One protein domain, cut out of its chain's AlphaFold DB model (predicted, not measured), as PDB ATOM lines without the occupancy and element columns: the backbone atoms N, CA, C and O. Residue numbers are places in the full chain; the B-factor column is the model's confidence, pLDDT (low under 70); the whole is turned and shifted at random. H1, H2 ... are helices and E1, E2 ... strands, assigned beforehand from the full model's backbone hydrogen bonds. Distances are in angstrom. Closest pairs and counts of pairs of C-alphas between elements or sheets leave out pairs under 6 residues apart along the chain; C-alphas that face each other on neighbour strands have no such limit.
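Overview. This is residues 9 to 78 of the 80 residues of an uncharacterized protein of Candidatus Dadabacteria bacterium (UniProt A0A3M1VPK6). A three-strand antiparallel sheet, E1 E2 E3, and a small hairpin, E4 and E5, form the two walls of a small trough, nearest each other at E3 and E4. Helix H1 lies at one side of this body, over E5 and away from the larger sheet. The printed part has 70 residues, with one named helix and five named strands in the order H1 E1 E2 E3 E4 E5; the class is mixed, helices and strands, with under half of the residues in named elements. The whole is compact, with a radius of gyration of the C-alphas of 11.3 A and spans of 31 by 27 by 17 A.

Arrangement. E1, residues 28 to 31, E2, residues 35 to 39, and E3, residues 46 to 50, form a meander, each strand the antiparallel neighbour of the one before. In the hairpin of E1 and E2, at 175 degrees, N 30 and O 37 are 2.9 A apart, within hydrogen-bond range. In that of E2 and E3, at 158 degrees, N 36 and O 49 are 2.8 A apart. E4, residues 59 to 61, and E5, residues 70 to 72, are an antiparallel hairpin at 151 degrees, with N 60 and O 71 at 2.8 A. The closest C-alphas of E3 and E4 are those of Arg 49 and Phe 60, 7.7 A apart. E2 and E5 are only just apart, at 8.1 A. H1, residues 9 to 20, is not on the sheet E1 E2 E3; its closest C-alpha to E5 is that of Ala 18, 5.7 A from Trp 72. In H1 every O i to N i+4 pair is within hydrogen-bond range.

Along the chain. E3 is 14.0 A long, E2 13.5 A and E1 10.4 A, with C-alpha 28 at (2.496, 46.564, 42.355). E4 measures 6.7 A and E5 6.4 A, ending at C-alpha 72 (-2.000, 47.171, 32.296). H1 is 17.0 A long and begins at C-alpha 9 (-5.754, 60.935, 41.896).

Size, cuts and confidence. The two C-alphas farthest apart, those of Ser 66 and Asp 78, are 32.7 A apart. The printed part has no cut; the link E1 to E2 is tight, the others are short. The mean pLDDT of the printed part is 92.5, and residue 78 is under 70.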
ATOM      1  N   GLN A   9      -5.375  60.357  43.193       92.06
ATOM      2  CA  GLN A   9      -5.754  60.935  41.896       92.06
ATOM      3  C   GLN A   9      -5.084  60.196  40.732       92.06
ATOM      4  O   GLN A   9      -5.755  59.756  39.803       92.06
ATOM      5  N   LYS A  10      -3.768  59.968  40.826       91.12
ATOM      6  CA  LYS A  10      -3.008  59.244  39.802       91.12
ATOM      7  C   LYS A  10      -3.461  57.789  39.673       91.12
ATOM      8  O   LYS A  10      -3.517  57.255  38.569       91.12
ATOM      9  N   LEU A  11      -3.815  57.147  40.787       90.69
ATOM     10  CA  LEU A  11      -4.388  55.804  40.775       90.69
ATOM     11  C   LEU A  11      -5.747  55.775  40.060       90.69
ATOM     12  O   LEU A  11      -5.976  54.876  39.256       90.69
ATOM     13  N   ALA A  12      -6.617  56.759  40.303       93.38
ATOM     14  CA  ALA A  12      -7.910  56.862  39.628       93.38
ATOM     15  C   ALA A  12      -7.754  57.056  38.108       93.38
ATOM     16  O   ALA A  12      -8.410  56.372  37.323       93.38
ATOM     17  N   GLU A  13      -6.823  57.916  37.679       94.69
ATOM     18  CA  GLU A  13      -6.472  58.073  36.261       94.69
ATOM     19  C   GLU A  13      -5.991  56.752  35.654       94.69
ATOM     20  O   GLU A  13      -6.441  56.340  34.585       94.69
ATOM     21  N   TRP A  14      -5.087  56.052  36.341       94.56
ATOM     22  CA  TRP A  14      -4.581  54.759  35.892       94.56
ATOM     23  C   TRP A  14      -5.690  53.716  35.774       94.56
ATOM     24  O   TRP A  14      -5.727  52.982  34.789       94.56
ATOM     25  N   GLN A  15      -6.618  53.677  36.728       94.56
ATOM     26  CA  GLN A  15      -7.773  52.782  36.683       94.56
ATOM     27  C   GLN A  15      -8.681  53.079  35.488       94.56
ATOM     28  O   GLN A  15      -9.052  52.147  34.775       94.56
ATOM     29  N   ALA A  16      -8.975  54.352  35.204       95.88
ATOM     30  CA  ALA A  16      -9.770  54.739  34.038       95.88
ATOM     31  C   ALA A  16      -9.111  54.290  32.720       95.88
ATOM     32  O   ALA A  16      -9.764  53.734  31.834       95.88
ATOM     33  N   ARG A  17      -7.789  54.462  32.609       95.44
ATOM     34  CA  ARG A  17      -7.009  54.068  31.424       95.44
ATOM     35  C   ARG A  17      -6.912  52.550  31.266       95.44
ATOM     36  O   ARG A  17      -7.035  52.046  30.150       95.44
ATOM     37  N   ALA A  18      -6.732  51.819  32.366       95.38
ATOM     38  CA  ALA A  18      -6.746  50.360  32.371       95.38
ATOM     39  C   ALA A  18      -8.118  49.815  31.937       95.38
ATOM     40  O   ALA A  18      -8.186  48.937  31.073       95.38
ATOM     41  N   ALA A  19      -9.207  50.390  32.462       95.38
ATOM     42  CA  ALA A  19     -10.574  50.008  32.117       95.38
ATOM     43  C   ALA A  19     -10.859  50.192  30.617       95.38
ATOM     44  O   ALA A  19     -11.378  49.276  29.979       95.38
ATOM     45  N   ALA A  20     -10.417  51.306  30.020       95.44
ATOM     46  CA  ALA A  20     -10.529  51.550  28.579       95.44
ATOM     47  C   ALA A  20      -9.805  50.495  27.709       95.44
ATOM     48  O   ALA A  20     -10.149  50.305  26.546       95.44
ATOM     49  N   LYS A  21      -8.821  49.774  28.269       93.75
ATOM     50  CA  LYS A  21      -8.064  48.690  27.608       93.75
ATOM     51  C   LYS A  21      -8.555  47.283  27.993       93.75
ATOM     52  O   LYS A  21      -7.881  46.288  27.691       93.75
ATOM     53  N   ASN A  22      -9.709  47.191  28.662       96.19
ATOM     54  CA  ASN A  22     -10.242  45.962  29.255       96.19
ATOM     55  C   ASN A  22      -9.178  45.248  30.116       96.19
ATOM     56  O   ASN A  22      -8.835  44.078  29.904       96.19
ATOM     57  N   ALA A  23      -8.562  46.013  31.016       97.06
ATOM     58  CA  ALA A  23      -7.474  45.603  31.889       97.06
ATOM     59  C   ALA A  23      -7.633  46.230  33.285       97.06
ATOM     60  O   ALA A  23      -8.487  47.083  33.513       97.06
ATOM     61  N   ILE A  24      -6.801  45.793  34.226       96.75
ATOM     62  CA  ILE A  24      -6.717  46.317  35.591       96.75
ATOM     63  C   ILE A  24      -5.337  46.916  35.842       96.75
ATOM     64  O   ILE A  24      -4.363  46.544  35.184       96.75
ATOM     65  N   VAL A  25      -5.249  47.814  36.816       95.75
ATOM     66  CA  VAL A  25      -3.958  48.266  37.343       95.75
ATOM     67  C   VAL A  25      -3.411  47.149  38.242       95.75
ATOM     68  O   VAL A  25      -4.176  46.612  39.049       95.75
ATOM     69  N   PRO A  26      -2.139  46.746  38.102       95.31
ATOM     70  CA  PRO A  26      -1.525  45.813  39.041       95.31
ATOM     71  C   PRO A  26      -1.474  46.408  40.452       95.31
ATOM     72  O   PRO A  26      -1.432  47.626  40.625       95.31
ATOM     73  N   GLU A  27      -1.422  45.547  41.460       93.81
ATOM     74  CA  GLU A  27      -1.250  45.984  42.850       93.81
ATOM     75  C   GLU A  27       0.132  46.618  43.063       93.81
ATOM     76  O   GLU A  27       0.285  47.620  43.762       93.81
ATOM     77  N   TYR A  28       1.132  46.066  42.381       92.75
ATOM     78  CA  TYR A  28       2.496  46.564  42.355       92.75
ATOM     79  C   TYR A  28       3.147  46.248  41.011       92.75
ATOM     80  O   TYR A  28       2.846  45.238  40.374       92.75
ATOM     81  N   PHE A  29       4.071  47.095  40.575       92.69
ATOM     82  CA  PHE A  29       4.976  46.761  39.487       92.69
ATOM     83  C   PHE A  29       6.298  47.511  39.634       92.69
ATOM     84  O   PHE A  29       6.344  48.611  40.184       92.69
ATOM     85  N   GLU A  30       7.363  46.918  39.108       91.75
ATOM     86  CA  GLU A  30       8.709  47.480  39.118       91.75
ATOM     87  C   GLU A  30       9.381  47.260  37.769       91.75
ATOM     88  O   GLU A  30       9.503  46.130  37.288       91.75
ATOM     89  N   VAL A  31       9.785  48.364  37.149       89.12
ATOM     90  CA  VAL A  31      10.326  48.405  35.791       89.12
ATOM     91  C   VAL A  31      11.848  48.376  35.859       89.12
ATOM     92  O   VAL A  31      12.462  49.195  36.534       89.12
ATOM     93  N   PHE A  32      12.447  47.451  35.121       89.00
ATOM     94  CA  PHE A  32      13.884  47.342  34.889       89.00
ATOM     95  C   PHE A  32      14.174  47.599  33.404       89.00
ATOM     96  O   PHE A  32      13.250  47.524  32.593       89.00
ATOM     97  N   PRO A  33      15.444  47.806  33.012       86.62
ATOM     98  CA  PRO A  33      15.791  48.110  31.627       86.62
ATOM     99  C   PRO A  33      15.277  47.116  30.586       86.62
ATOM    100  O   PRO A  33      15.044  47.519  29.472       86.62
ATOM    101  N   ASN A  34      15.082  45.833  30.895       87.31
ATOM    102  CA  ASN A  34      14.629  44.834  29.913       87.31
ATOM    103  C   ASN A  34      13.434  43.992  30.382       87.31
ATOM    104  O   ASN A  34      12.974  43.090  29.676       87.31
ATOM    105  N   ARG A  35      12.940  44.233  31.596       91.31
ATOM    106  CA  ARG A  35      11.923  43.395  32.228       91.31
ATOM    107  C   ARG A  35      11.086  44.191  33.205       91.31
ATOM    108  O   ARG A  35      11.469  45.258  33.660       91.31
ATOM    109  N   VAL A  36       9.973  43.602  33.594       92.81
ATOM    110  CA  VAL A  36       9.098  44.134  34.623       92.81
ATOM    111  C   VAL A  36       8.693  43.026  35.583       92.81
ATOM    112  O   VAL A  36       8.440  41.884  35.177       92.81
ATOM    113  N   ILE A  37       8.675  43.364  36.867       94.94
ATOM    114  CA  ILE A  37       8.064  42.560  37.925       94.94
ATOM    115  C   ILE A  37       6.665  43.124  38.151       94.94
ATOM    116  O   ILE A  37       6.505  44.339  38.223       94.94
ATOM    117  N   ILE A  38       5.654  42.263  38.208       95.50
ATOM    118  CA  ILE A  38       4.244  42.647  38.305       95.50
ATOM    119  C   ILE A  38       3.590  41.806  39.393       95.50
ATOM    120  O   ILE A  38       3.676  40.582  39.362       95.50
ATOM    121  N   GLU A  39       2.881  42.452  40.304       97.00
ATOM    122  CA  GLU A  39       1.980  41.831  41.267       97.00
ATOM    123  C   GLU A  39       0.543  41.987  40.757       97.00
ATOM    124  O   GLU A  39       0.054  43.097  40.529       97.00
ATOM    125  N   CYS A  40      -0.119  40.864  40.477       96.88
ATOM    126  CA  CYS A  40      -1.424  40.865  39.826       96.88
ATOM    127  C   CYS A  40      -2.480  41.580  40.677       96.88
ATOM    128  O   CYS A  40      -2.828  41.086  41.743       96.88
ATOM    129  N   GLY A  41      -3.108  42.632  40.145       95.38
ATOM    130  CA  GLY A  41      -4.132  43.403  40.867       95.38
ATOM    131  C   GLY A  41      -5.435  42.647  41.172       95.38
ATOM    132  O   GLY A  41      -6.339  43.209  41.779       95.38
ATOM    133  N   ARG A  42      -5.572  41.388  40.722       96.25
ATOM    134  CA  ARG A  42      -6.723  40.518  41.033       96.25
ATOM    135  C   ARG A  42      -6.400  39.418  42.043       96.25
ATOM    136  O   ARG A  42      -7.233  39.128  42.886       96.25
ATOM    137  N   CYS A  43      -5.264  38.735  41.898       96.19
ATOM    138  CA  CYS A  43      -4.944  37.548  42.709       96.19
ATOM    139  C   CYS A  43      -3.680  37.694  43.564       96.19
ATOM    140  O   CYS A  43      -3.280  36.720  44.192       96.19
ATOM    141  N   GLY A  44      -3.004  38.846  43.530       95.69
ATOM    142  CA  GLY A  44      -1.778  39.108  44.294       95.69
ATOM    143  C   GLY A  44      -0.550  38.302  43.852       95.69
ATOM    144  O   GLY A  44       0.534  38.467  44.396       95.69
ATOM    145  N   ARG A  45      -0.663  37.412  42.855       96.06
ATOM    146  CA  ARG A  45       0.492  36.639  42.380       96.06
ATOM    147  C   ARG A  45       1.513  37.555  41.703       96.06
ATOM    148  O   ARG A  45       1.181  38.227  40.724       96.06
ATOM    149  N   GLU A  46       2.763  37.477  42.154       97.12
ATOM    150  CA  GLU A  46       3.915  38.071  41.474       97.12
ATOM    151  C   GLU A  46       4.303  37.258  40.225       97.12
ATOM    152  O   GLU A  46       4.329  36.024  40.233       97.12
ATOM    153  N   PHE A  47       4.621  37.947  39.131       96.31
ATOM    154  CA  PHE A  47       5.189  37.353  37.927       96.31
ATOM    155  C   PHE A  47       6.083  38.338  37.170       96.31
ATOM    156  O   PHE A  47       6.022  39.551  37.358       96.31
ATOM    157  N   ARG A  48       6.929  37.797  36.287       95.94
ATOM    158  CA  ARG A  48       7.917  38.567  35.521       95.94
ATOM    159  C   ARG A  48       7.667  38.457  34.025       95.94
ATOM    160  O   ARG A  48       7.267  37.395  33.526       95.94
ATOM    161  N   ARG A  49       7.906  39.552  33.308       94.38
ATOM    162  CA  ARG A  49       7.797  39.628  31.847       94.38
ATOM    163  C   ARG A  49       8.912  40.485  31.273       94.38
ATOM    164  O   ARG A  49       9.330  41.451  31.903       94.38
ATOM    165  N   ASN A  50       9.366  40.132  30.078       91.31
ATOM    166  CA  ASN A  50      10.264  40.993  29.320       91.31
ATOM    167  C   ASN A  50       9.466  42.187  28.793       91.31
ATOM    168  O   ASN A  50       8.313  42.028  28.381       91.31
ATOM    169  N   LEU A  51      10.078  43.367  28.822       86.00
ATOM    170  CA  LEU A  51       9.531  44.527  28.130       86.00
ATOM    171  C   LEU A  51       9.835  44.375  26.645       86.00
ATOM    172  O   LEU A  51      10.924  43.947  26.263       86.00
ATOM    173  N   VAL A  52       8.852  44.695  25.812       82.56
ATOM    174  CA  VAL A  52       9.031  44.698  24.364       82.56
ATOM    175  C   VAL A  52       9.355  46.134  23.954       82.56
ATOM    176  O   VAL A  52       8.577  47.028  24.296       82.56
ATOM    177  N   PRO A  53      10.478  46.372  23.254       83.56
ATOM    178  CA  PRO A  53      10.811  47.687  22.722       83.56
ATOM    179  C   PRO A  53       9.659  48.317  21.943       83.56
ATOM    180  O   PRO A  53       8.983  47.623  21.183       83.56
ATOM    181  N   ASN A  54       9.472  49.629  22.099       83.31
ATOM    182  CA  ASN A  54       8.465  50.415  21.378       83.31
ATOM    183  C   ASN A  54       7.004  50.008  21.653       83.31
ATOM    184  O   ASN A  54       6.109  50.400  20.904       83.31
ATOM    185  N   ILE A  55       6.737  49.226  22.708       84.56
ATOM    186  CA  ILE A  55       5.372  48.989  23.186       84.56
ATOM    187  C   ILE A  55       5.091  49.920  24.353       84.56
ATOM    188  O   ILE A  55       5.525  49.693  25.485       84.56
ATOM    189  N   ASP A  56       4.295  50.940  24.059       87.75
ATOM    190  CA  ASP A  56       3.769  51.837  25.068       87.75
ATOM    191  C   ASP A  56       2.612  51.193  25.824       87.75
ATOM    192  O   ASP A  56       1.639  50.684  25.261       87.75
ATOM    193  N   GLU A  57       2.718  51.278  27.141       90.06
ATOM    194  CA  GLU A  57       1.697  50.900  28.102       90.06
ATOM    195  C   GLU A  57       1.195  49.457  27.943       90.06
ATOM    196  O   GLU A  57       0.003  49.218  27.682       90.06
ATOM    197  N   PRO A  58       2.112  48.480  28.069       92.88
ATOM    198  CA  PRO A  58       1.828  47.089  27.772       92.88
ATOM    199  C   PRO A  58       0.773  46.501  28.711       92.88
ATOM    200  O   PRO A  58       0.632  46.883  29.876       92.88
ATOM    201  N   VAL A  59       0.059  45.499  28.195       95.38
ATOM    202  CA  VAL A  59      -0.871  44.672  28.967       95.38
ATOM    203  C   VAL A  59      -0.295  43.268  29.101       95.38
ATOM    204  O   VAL A  59      -0.079  42.576  28.108       95.38
ATOM    205  N   PHE A  60      -0.105  42.819  30.338       95.25
ATOM    206  CA  PHE A  60       0.392  41.489  30.654       95.25
ATOM    207  C   PHE A  60      -0.687  40.629  31.305       95.25
ATOM    208  O   PHE A  60      -1.310  41.003  32.299       95.25
ATOM    209  N   VAL A  61      -0.893  39.435  30.760       96.81
ATOM    210  CA  VAL A  61      -1.834  38.464  31.324       96.81
ATOM    211  C   VAL A  61      -1.172  37.728  32.487       96.81
ATOM    212  O   VAL A  61      -0.068  37.190  32.344       96.81
ATOM    213  N   CYS A  62      -1.858  37.695  33.631       96.56
ATOM    214  CA  CYS A  62      -1.448  36.925  34.798       96.56
ATOM    215  C   CYS A  62      -1.270  35.447  34.400       96.56
ATOM    216  O   CYS A  62      -2.198  34.863  33.832       96.56
ATOM    217  N   PRO A  63      -0.112  34.823  34.688       96.19
ATOM    218  CA  PRO A  63       0.164  33.441  34.290       96.19
ATOM    219  C   PRO A  63      -0.647  32.404  35.072       96.19
ATOM    220  O   PRO A  63      -0.635  31.230  34.709       96.19
ATOM    221  N   ASP A  64      -1.331  32.803  36.149       95.25
ATOM    222  CA  ASP A  64      -2.224  31.900  36.859       95.25
ATOM    223  C   ASP A  64      -3.413  31.510  35.969       95.25
ATOM    224  O   ASP A  64      -4.214  32.361  35.564       95.25
ATOM    225  N   LYS A  65      -3.540  30.202  35.704       93.38
ATOM    226  CA  LYS A  65      -4.605  29.614  34.881       93.38
ATOM    227  C   LYS A  65      -6.009  29.912  35.419       93.38
ATOM    228  O   LYS A  65      -6.939  29.960  34.616       93.38
ATOM    229  N   SER A  66      -6.153  30.121  36.729       95.38
ATOM    230  CA  SER A  66      -7.419  30.461  37.389       95.38
ATOM    231  C   SER A  66      -7.743  31.959  37.342       95.38
ATOM    232  O   SER A  66      -8.910  32.335  37.333       95.38
ATOM    233  N   CYS A  67      -6.730  32.829  37.261       95.62
ATOM    234  CA  CYS A  67      -6.922  34.278  37.307       95.62
ATOM    235  C   CYS A  67      -7.090  34.892  35.913       95.62
ATOM    236  O   CYS A  67      -8.061  35.613  35.670       95.62
ATOM    237  N   LYS A  68      -6.107  34.659  35.025       94.44
ATOM    238  CA  LYS A  68      -5.994  35.232  33.667       94.44
ATOM    239  C   LYS A  68      -6.247  36.750  33.569       94.44
ATOM    240  O   LYS A  68      -6.565  37.258  32.494       94.44
ATOM    241  N   ALA A  69      -6.107  37.492  34.669       96.88
ATOM    242  CA  ALA A  69      -6.350  38.929  34.679       96.88
ATOM    243  C   ALA A  69      -5.335  39.667  33.797       96.88
ATOM    244  O   ALA A  69      -4.145  39.343  33.780       96.88
ATOM    245  N   ARG A  70      -5.818  40.675  33.074       97.75
ATOM    246  CA  ARG A  70      -5.032  41.535  32.187       97.75
ATOM    247  C   ARG A  70      -4.523  42.724  32.994       97.75
ATOM    248  O   ARG A  70      -5.319  43.578  33.356       97.75
ATOM    249  N   ASN A  71      -3.232  42.768  33.296       97.06
ATOM    250  CA  ASN A  71      -2.605  43.839  34.069       97.06
ATOM    251  C   ASN A  71      -1.983  44.850  33.106       97.06
ATOM    252  O   ASN A  71      -1.076  44.507  32.352       97.06
ATOM    253  N   TRP A  72      -2.493  46.072  33.112       96.56
ATOM    254  CA  TRP A  72      -2.000  47.171  32.296       96.56
ATOM    255  C   TRP A  72      -0.959  47.983  33.063       96.56
ATOM    256  O   TRP A  72      -1.175  48.321  34.227       96.56
ATOM    257  N   LEU A  73       0.157  48.306  32.409       93.00
ATOM    258  CA  LEU A  73       1.224  49.099  33.004       93.00
ATOM    259  C   LEU A  73       1.271  50.513  32.409       93.00
ATOM    260  O   LEU A  73       1.367  50.643  31.191       93.00
ATOM    261  N   PRO A  74       1.297  51.575  33.231       91.00
ATOM    262  CA  PRO A  74       1.387  52.970  32.791       91.00
ATOM    263  C   PRO A  74       2.838  53.370  32.465       91.00
ATOM    264  O   PRO A  74       3.369  54.328  33.025       91.00
ATOM    265  N   VAL A  75       3.518  52.595  31.616       87.19
ATOM    266  CA  VAL A  75       4.952  52.759  31.324       87.19
ATOM    267  C   VAL A  75       5.170  52.939  29.829       87.19
ATOM    268  O   VAL A  75       4.588  52.213  29.027       87.19
ATOM    269  N   ARG A  76       6.017  53.900  29.462       81.56
ATOM    270  CA  ARG A  76       6.553  54.032  28.104       81.56
ATOM    271  C   ARG A  76       7.948  53.438  28.111       81.56
ATOM    272  O   ARG A  76       8.762  53.838  28.941       81.56
ATOM    273  N   TYR A  77       8.188  52.457  27.255       73.19
ATOM    274  CA  TYR A  77       9.489  51.807  27.163       73.19
ATOM    275  C   TYR A  77      10.155  52.222  25.850       73.19
ATOM    276  O   TYR A  77       9.907  51.633  24.797       73.19
ATOM    277  N   ASP A  78      10.965  53.277  25.944       68.81
ATOM    278  CA  ASP A  78      11.851  53.742  24.877       68.81
ATOM    279  C   ASP A  78      13.259  53.169  25.123       68.81
ATOM    280  O   ASP A  78      13.695  53.066  26.268       68.81
TER     281      ASP A  78